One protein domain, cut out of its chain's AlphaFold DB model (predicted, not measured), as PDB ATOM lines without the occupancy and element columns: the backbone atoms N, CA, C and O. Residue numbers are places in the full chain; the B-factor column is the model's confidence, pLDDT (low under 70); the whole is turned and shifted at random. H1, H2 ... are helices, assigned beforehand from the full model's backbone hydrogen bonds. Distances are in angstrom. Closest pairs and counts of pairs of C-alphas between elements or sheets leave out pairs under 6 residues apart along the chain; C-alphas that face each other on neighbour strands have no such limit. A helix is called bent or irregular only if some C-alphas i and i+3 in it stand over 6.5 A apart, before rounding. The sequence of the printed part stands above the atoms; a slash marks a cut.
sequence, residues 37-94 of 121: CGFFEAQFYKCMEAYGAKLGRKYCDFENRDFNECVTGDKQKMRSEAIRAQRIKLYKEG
ATOM      1  N   CYS A  37      16.701  -1.665 -31.312       88.56
ATOM      2  CA  CYS A  37      15.905  -0.652 -30.611       88.56
ATOM      3  C   CYS A  37      15.785   0.687 -31.351       88.56
ATOM      4  O   CYS A  37      15.223   1.633 -30.801       88.56
ATOM      5  N   GLY A  38      16.279   0.784 -32.589       88.38
ATOM      6  CA  GLY A  38      16.258   2.029 -33.360       88.38
ATOM      7  C   GLY A  38      14.845   2.538 -33.661       88.38
ATOM      8  O   GLY A  38      14.627   3.746 -33.701       88.38
ATOM      9  N   PHE A  39      13.865   1.639 -33.808       89.25
ATOM     10  CA  PHE A  39      12.461   2.018 -34.003       89.25
ATOM     11  C   PHE A  39      11.898   2.782 -32.792       89.25
ATOM     12  O   PHE A  39      11.334   3.868 -32.946       89.25
ATOM     13  N   PHE A  40      12.106   2.253 -31.583       90.75
ATOM     14  CA  PHE A  40      11.650   2.892 -30.346       90.75
ATOM     15  C   PHE A  40      12.399   4.194 -30.060       90.75
ATOM     16  O   PHE A  40      11.787   5.171 -29.633       90.75
ATOM     17  N   GLU A  41      13.704   4.234 -30.350       89.31
ATOM     18  CA  GLU A  41      14.495   5.462 -30.257       89.31
ATOM     19  C   GLU A  41      13.918   6.561 -31.162       89.31
ATOM     20  O   GLU A  41      13.689   7.684 -30.712       89.31
ATOM     21  N   ALA A  42      13.625   6.233 -32.424       89.38
ATOM     22  CA  ALA A  42      13.045   7.175 -33.374       89.38
ATOM     23  C   ALA A  42      11.666   7.678 -32.916       89.38
ATOM     24  O   ALA A  42      11.399   8.877 -32.981       89.38
ATOM     25  N   GLN A  43      10.797   6.795 -32.417       90.94
ATOM     26  CA  GLN A  43       9.478   7.181 -31.908       90.94
ATOM     27  C   GLN A  43       9.579   8.117 -30.694       90.94
ATOM     28  O   GLN A  43       8.876   9.129 -30.629       90.94
ATOM     29  N   PHE A  44      10.491   7.826 -29.766       90.88
ATOM     30  CA  PHE A  44      10.739   8.673 -28.605       90.88
ATOM     31  C   PHE A  44      11.236  10.068 -29.007       90.88
ATOM     32  O   PHE A  44      10.675  11.072 -28.560       90.88
ATOM     33  N   TYR A  45      12.227  10.160 -29.900       89.25
ATOM     34  CA  TYR A  45      12.731  11.462 -30.342       89.25
ATOM     35  C   TYR A  45      11.725  12.251 -31.184       89.25
ATOM     36  O   TYR A  45      11.685  13.470 -31.050       89.25
ATOM     37  N   LYS A  46      10.852  11.592 -31.959       90.75
ATOM     38  CA  LYS A  46       9.729  12.260 -32.640       90.75
ATOM     39  C   LYS A  46       8.759  12.907 -31.652       90.75
ATOM     40  O   LYS A  46       8.359  14.055 -31.837       90.75
ATOM     41  N   CYS A  47       8.412  12.206 -30.572       92.00
ATOM     42  CA  CYS A  47       7.586  12.788 -29.514       92.00
ATOM     43  C   CYS A  47       8.301  13.973 -28.839       92.00
ATOM     44  O   CYS A  47       7.715  15.039 -28.635       92.00
ATOM     45  N   MET A  48       9.594  13.820 -28.541       89.00
ATOM     46  CA  MET A  48      10.404  14.878 -27.934       89.00
ATOM     47  C   MET A  48      10.575  16.099 -28.839       89.00
ATOM     48  O   MET A  48      10.639  17.216 -28.331       89.00
ATOM     49  N   GLU A  49      10.626  15.915 -30.156       88.44
ATOM     50  CA  GLU A  49      10.647  17.002 -31.134       88.44
ATOM     51  C   GLU A  49       9.316  17.765 -31.148       88.44
ATOM     52  O   GLU A  49       9.319  18.994 -31.133       88.44
ATOM     53  N   ALA A  50       8.184  17.055 -31.082       91.25
ATOM     54  CA  ALA A  50       6.856  17.665 -31.081       91.25
ATOM     55  C   ALA A  50       6.552  18.479 -29.807       91.25
ATOM     56  O   ALA A  50       5.975  19.564 -29.885       91.25
ATOM     57  N   TYR A  51       6.928  17.972 -28.627       89.94
ATOM     58  CA  TYR A  51       6.582  18.592 -27.336       89.94
ATOM     59  C   TYR A  51       7.733  19.366 -26.675       89.94
ATOM     60  O   TYR A  51       7.506  20.183 -25.774       89.94
ATOM     61  N   GLY A  52       8.977  19.117 -27.082       85.62
ATOM     62  CA  GLY A  52      10.175  19.658 -26.444       85.62
ATOM     63  C   GLY A  52      10.441  19.086 -25.045       85.62
ATOM     64  O   GLY A  52       9.623  18.393 -24.443       85.62
ATOM     65  N   ALA A  53      11.597  19.425 -24.464       80.25
ATOM     66  CA  ALA A  53      12.062  18.828 -23.205       80.25
ATOM     67  C   ALA A  53      11.149  19.089 -21.986       80.25
ATOM     68  O   ALA A  53      11.050  18.249 -21.094       80.25
ATOM     69  N   LYS A  54      10.457  20.239 -21.931       81.56
ATOM     70  CA  LYS A  54       9.619  20.611 -20.772       81.56
ATOM     71  C   LYS A  54       8.315  19.814 -20.693       81.56
ATOM     72  O   LYS A  54       7.918  19.404 -19.603       81.56
ATOM     73  N   LEU A  55       7.630  19.645 -21.826       86.81
ATOM     74  CA  LEU A  55       6.350  18.931 -21.904       86.81
ATOM     75  C   LEU A  55       6.552  17.443 -22.212       86.81
ATOM     76  O   LEU A  55       5.756  16.620 -21.757       86.81
ATOM     77  N   GLY A  56       7.647  17.088 -22.890       85.50
ATOM     78  CA  GLY A  56       7.995  15.715 -23.250       85.50
ATOM     79  C   GLY A  56       8.051  14.764 -22.057       85.50
ATOM     80  O   GLY A  56       7.579  13.643 -22.165       85.50
ATOM     81  N   ARG A  57       8.457  15.228 -20.867       83.81
ATOM     82  CA  ARG A  57       8.428  14.402 -19.642       83.81
ATOM     83  C   ARG A  57       7.060  13.804 -19.302       83.81
ATOM     84  O   ARG A  57       6.987  12.768 -18.658       83.81
ATOM     85  N   LYS A  58       5.978  14.495 -19.672       85.81
ATOM     86  CA  LYS A  58       4.607  14.076 -19.362       85.81
ATOM     87  C   LYS A  58       3.991  13.304 -20.520       85.81
ATOM     88  O   LYS A  58       3.265  12.347 -20.282       85.81
ATOM     89  N   TYR A  59       4.244  13.756 -21.746       89.38
ATOM     90  CA  TYR A  59       3.601  13.205 -22.936       89.38
ATOM     91  C   TYR A  59       4.383  12.053 -23.568       89.38
ATOM     92  O   TYR A  59       3.752  11.133 -24.062       89.38
ATOM     93  N   CYS A  60       5.716  12.065 -23.482       91.06
ATOM     94  CA  CYS A  60       6.607  11.082 -24.109       91.06
ATOM     95  C   CYS A  60       7.084   9.978 -23.150       91.06
ATOM     96  O   CYS A  60       8.085   9.303 -23.400       91.06
ATOM     97  N   ASP A  61       6.425   9.828 -21.999       90.06
ATOM     98  CA  ASP A  61       6.830   8.877 -20.961       90.06
ATOM     99  C   ASP A  61       6.582   7.424 -21.393       90.06
ATOM    100  O   ASP A  61       7.358   6.535 -21.051       90.06
ATOM    101  N   PHE A  62       5.540   7.166 -22.189       91.12
ATOM    102  CA  PHE A  62       5.286   5.824 -22.716       91.12
ATOM    103  C   PHE A  62       6.362   5.404 -23.717       91.12
ATOM    104  O   PHE A  62       6.964   4.346 -23.552       91.12
ATOM    105  N   GLU A  63       6.692   6.273 -24.666       91.31
ATOM    106  CA  GLU A  63       7.734   6.050 -25.664       91.31
ATOM    107  C   GLU A  63       9.100   5.857 -24.998       91.31
ATOM    108  O   GLU A  63       9.853   4.954 -25.359       91.31
ATOM    109  N   ASN A  64       9.405   6.655 -23.970       90.44
ATOM    110  CA  ASN A  64      10.626   6.496 -23.187       90.44
ATOM    111  C   ASN A  64      10.668   5.143 -22.459       90.44
ATOM    112  O   ASN A  64      11.715   4.501 -22.383       90.44
ATOM    113  N   ARG A  65       9.547   4.691 -21.890       90.75
ATOM    114  CA  ARG A  65       9.474   3.397 -21.194       90.75
ATOM    115  C   ARG A  65       9.647   2.223 -22.143       90.75
ATOM    116  O   ARG A  65      10.270   1.248 -21.730       90.75
ATOM    117  N   ASP A  66       9.103   2.312 -23.349       91.31
ATOM    118  CA  ASP A  66       9.240   1.277 -24.372       91.31
ATOM    119  C   ASP A  66      10.670   1.243 -24.919       91.31
ATOM    120  O   ASP A  66      11.273   0.176 -25.008       91.31
ATOM    121  N   PHE A  67      11.276   2.411 -25.160       90.62
ATOM    122  CA  PHE A  67      12.686   2.496 -25.536       90.62
ATOM    123  C   PHE A  67      13.611   1.908 -24.463       90.62
ATOM    124  O   PHE A  67      14.457   1.068 -24.772       90.62
ATOM    125  N   ASN A  68      13.419   2.283 -23.195       90.31
ATOM    126  CA  ASN A  68      14.210   1.733 -22.092       90.31
ATOM    127  C   ASN A  68      14.000   0.224 -21.926       90.31
ATOM    128  O   ASN A  68      14.961  -0.492 -21.667       90.31
ATOM    129  N   GLU A  69      12.770  -0.270 -22.093       91.50
ATOM    130  CA  GLU A  69      12.489  -1.707 -22.022       91.50
ATOM    131  C   GLU A  69      13.172  -2.477 -23.148       91.50
ATOM    132  O   GLU A  69      13.734  -3.530 -22.875       91.50
ATOM    133  N   CYS A  70      13.229  -1.926 -24.362       90.19
ATOM    134  CA  CYS A  70      13.975  -2.546 -25.452       90.19
ATOM    135  C   CYS A  70      15.480  -2.631 -25.145       90.19
ATOM    136  O   CYS A  70      16.118  -3.640 -25.441       90.19
ATOM    137  N   VAL A  71      16.054  -1.584 -24.540       89.31
ATOM    138  CA  VAL A  71      17.490  -1.532 -24.224       89.31
ATOM    139  C   VAL A  71      17.858  -2.476 -23.074       89.31
ATOM    140  O   VAL A  71      18.909  -3.114 -23.138       89.31
ATOM    141  N   THR A  72      17.032  -2.575 -22.026       90.44
ATOM    142  CA  THR A  72      17.359  -3.384 -20.837       90.44
ATOM    143  C   THR A  72      16.761  -4.790 -20.855       90.44
ATOM    144  O   THR A  72      17.355  -5.717 -20.308       90.44
ATOM    145  N   GLY A  73      15.594  -4.981 -21.474       89.50
ATOM    146  CA  GLY A  73      14.857  -6.249 -21.503       89.50
ATOM    147  C   GLY A  73      14.275  -6.675 -20.150       89.50
ATOM    148  O   GLY A  73      13.885  -7.835 -19.978       89.50
ATOM    149  N   ASP A  74      14.214  -5.771 -19.165       91.06
ATOM    150  CA  ASP A  74      13.887  -6.130 -17.778       91.06
ATOM    151  C   ASP A  74      12.489  -6.742 -17.645       91.06
ATOM    152  O   ASP A  74      12.304  -7.762 -16.978       91.06
ATOM    153  N   LYS A  75      11.484  -6.147 -18.304       90.94
ATOM    154  CA  LYS A  75      10.099  -6.631 -18.219       90.94
ATOM    155  C   LYS A  75       9.944  -7.979 -18.913       90.94
ATOM    156  O   LYS A  75       9.277  -8.860 -18.368       90.94
ATOM    157  N   GLN A  76      10.568  -8.164 -20.077       90.62
ATOM    158  CA  GLN A  76      10.592  -9.451 -20.770       90.62
ATOM    159  C   GLN A  76      11.200 -10.554 -19.892       90.62
ATOM    160  O   GLN A  76      10.628 -11.645 -19.790       90.62
ATOM    161  N   LYS A  77      12.310 -10.263 -19.206       92.62
ATOM    162  CA  LYS A  77      12.958 -11.196 -18.277       92.62
ATOM    163  C   LYS A  77      12.074 -11.517 -17.070       92.62
ATOM    164  O   LYS A  77      11.825 -12.685 -16.790       92.62
ATOM    165  N   MET A  78      11.521 -10.506 -16.401       94.62
ATOM    166  CA  MET A  78      10.605 -10.723 -15.272       94.62
ATOM    167  C   MET A  78       9.380 -11.550 -15.683       94.62
ATOM    168  O   MET A  78       8.923 -12.423 -14.944       94.62
ATOM    169  N   ARG A  79       8.851 -11.312 -16.890       94.69
ATOM    170  CA  ARG A  79       7.735 -12.083 -17.441       94.69
ATOM    171  C   ARG A  79       8.113 -13.548 -17.661       94.69
ATOM    172  O   ARG A  79       7.327 -14.424 -17.302       94.69
ATOM    173  N   SER A  80       9.278 -13.829 -18.243       93.81
ATOM    174  CA  SER A  80       9.716 -15.208 -18.493       93.81
ATOM    175  C   SER A  80       9.965 -15.968 -17.186       93.81
ATOM    176  O   SER A  80       9.546 -17.120 -17.058       93.81
ATOM    177  N   GLU A  81      10.534 -15.305 -16.178       96.00
ATOM    178  CA  GLU A  81      10.722 -15.852 -14.832       96.00
ATOM    179  C   GLU A  81       9.387 -16.170 -14.146       96.00
ATOM    180  O   GLU A  81       9.222 -17.264 -13.602       96.00
ATOM    181  N   ALA A  82       8.401 -15.272 -14.232       96.94
ATOM    182  CA  ALA A  82       7.069 -15.497 -13.669       96.94
ATOM    183  C   ALA A  82       6.346 -16.681 -14.336       96.94
ATOM    184  O   ALA A  82       5.769 -17.526 -13.647       96.94
ATOM    185  N   ILE A  83       6.417 -16.787 -15.670       94.62
ATOM    186  CA  ILE A  83       5.856 -17.921 -16.424       94.62
ATOM    187  C   ILE A  83       6.531 -19.229 -15.995       94.62
ATOM    188  O   ILE A  83       5.852 -20.224 -15.729       94.62
ATOM    189  N   ARG A  84       7.863 -19.221 -15.888       94.56
ATOM    190  CA  ARG A  84       8.650 -20.377 -15.453       94.56
ATOM    191  C   ARG A  84       8.263 -20.821 -14.042       94.56
ATOM    192  O   ARG A  84       8.024 -22.008 -13.822       94.56
ATOM    193  N   ALA A  85       8.170 -19.883 -13.102       96.38
ATOM    194  CA  ALA A  85       7.795 -20.161 -11.719       96.38
ATOM    195  C   ALA A  85       6.387 -20.765 -11.621       96.38
ATOM    196  O   ALA A  85       6.188 -21.765 -10.927       96.38
ATOM    197  N   GLN A  86       5.426 -20.208 -12.364       96.25
ATOM    198  CA  GLN A  86       4.053 -20.705 -12.370       96.25
ATOM    199  C   GLN A  86       3.947 -22.113 -12.969       96.25
ATOM    200  O   GLN A  86       3.243 -22.955 -12.414       96.25
ATOM    201  N   ARG A  87       4.673 -22.410 -14.054       95.12
ATOM    202  CA  ARG A  87       4.707 -23.761 -14.639       95.12
ATOM    203  C   ARG A  87       5.271 -24.800 -13.677       95.12
ATOM    204  O   ARG A  87       4.657 -25.842 -13.477       95.12
ATOM    205  N   ILE A  88       6.386 -24.486 -13.016       95.56
ATOM    206  CA  ILE A  88       6.981 -25.370 -12.004       95.56
ATOM    207  C   ILE A  88       5.996 -25.618 -10.855       95.56
ATOM    208  O   ILE A  88       5.889 -26.744 -10.372       95.56
ATOM    209  N   LYS A  89       5.260 -24.587 -10.423       96.44
ATOM    210  CA  LYS A  89       4.229 -24.724  -9.390       96.44
ATOM    211  C   LYS A  89       3.113 -25.681  -9.828       96.44
ATOM    212  O   LYS A  89       2.802 -26.609  -9.094       96.44
ATOM    213  N   LEU A  90       2.558 -25.494 -11.026       95.94
ATOM    214  CA  LEU A  90       1.477 -26.335 -11.557       95.94
ATOM    215  C   LEU A  90       1.906 -27.794 -11.778       95.94
ATOM    216  O   LEU A  90       1.116 -28.700 -11.522       95.94
ATOM    217  N   TYR A  91       3.154 -28.020 -12.192       95.75
ATOM    218  CA  TYR A  91       3.736 -29.360 -12.297       95.75
ATOM    219  C   TYR A  91       3.845 -30.042 -10.927       95.75
ATOM    220  O   TYR A  91       3.415 -31.177 -10.760       95.75
ATOM    221  N   LYS A  92       4.331 -29.324  -9.903       95.06
ATOM    222  CA  LYS A  92       4.391 -29.837  -8.521       95.06
ATOM    223  C   LYS A  92       3.010 -30.133  -7.927       95.06
ATOM    224  O   LYS A  92       2.892 -31.021  -7.093       95.06
ATOM    225  N   GLU A  93       1.983 -29.394  -8.341       97.19
ATOM    226  CA  GLU A  93       0.584 -29.635  -7.962       97.19
ATOM    227  C   GLU A  93      -0.058 -30.812  -8.725       97.19
ATOM    228  O   GLU A  93      -1.201 -31.157  -8.439       97.19
ATOM    229  N   GLY A  94       0.636 -31.411  -9.702       95.31
ATOM    230  CA  GLY A  94       0.114 -32.504 -10.530       95.31
ATOM    231  C   GLY A  94      -0.935 -32.070 -11.560       95.31
ATOM    232  O   GLY A  94      -1.625 -32.914 -12.122       95.31
TER     233      GLY A  94
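This is residues 37 to 94 of the 121 residues of the protein "Complex I-15 kDa" of Pristionchus pacificus (UniProt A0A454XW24). What shape does the model show? A small helical hairpin, H1 with H2 folded back beside its residues 40 to 47, makes a head, and from this head one long straight helix, H3, sticks out as an arm. H1 is sharply kinked near residue 53, at the end of the head far from H3. What is it made of, and how large is it? The printed part has 58 residues with three named helices, H1, H2 and H3 in that order, and no named strand; the class is all helix. It is extended, with a radius of gyration of the C-alphas of 17.3 A and spans of 55 by 21 by 12 A, the arm making much of the length.

Where does the first helix run? H1 covers residues 38 to 59, from C-alpha 38 at (16.258, 2.029, -33.360), and measures 19.8 A from first to last C-alpha. It is irregular, with C-alphas 50 and 53 9.5 A apart, and has a kink of 124 degrees near residue 53. Where are the other two? H2 covers residues 61 to 72 and measures 16.2 A. H3 covers residues 74 to 92, measures 27.2 A and ends with C-alpha 92 at (4.391, -29.837, -8.521).

How do H1 and H2 meet? They form a helical hairpin and touch, H1 with residues 40 to 47 alone; their closest C-alphas, those of Phe 40 and Phe 67, are 4.9 A apart. Their lines stand at a steep tilt of 39 degrees, and they run opposite ways. How does H3 stand to them? H2 and H3 are close but not clearly touching, their closest C-alphas, those of Glu 69 and Lys 75, being 6.7 A apart. They run the same way at a steep tilt of 69 degrees, only just short of about perpendicular; H1 and H3 are apart. What do the backbone N and O atoms show? In H2 and H3 every O i to N i+4 pair is within hydrogen-bond range, while in H1 13 of 18 are.

How far does it reach? The two C-alphas farthest apart, those of Gly 52 and Gly 94, are 55.5 A apart. Residues 72 to 94, of which 74 to 92 belong to H3, stand free; the body without them has 35 residues and spans 24 by 14 by 9 A. Is anything cut or uncertain? The printed part, residues 37 to 94, has no cut, and the links from H1 to H2 and from H2 to H3 are both tight, with 1 residue each. The mean pLDDT of the printed part is 91.1, and no printed residue is under 70.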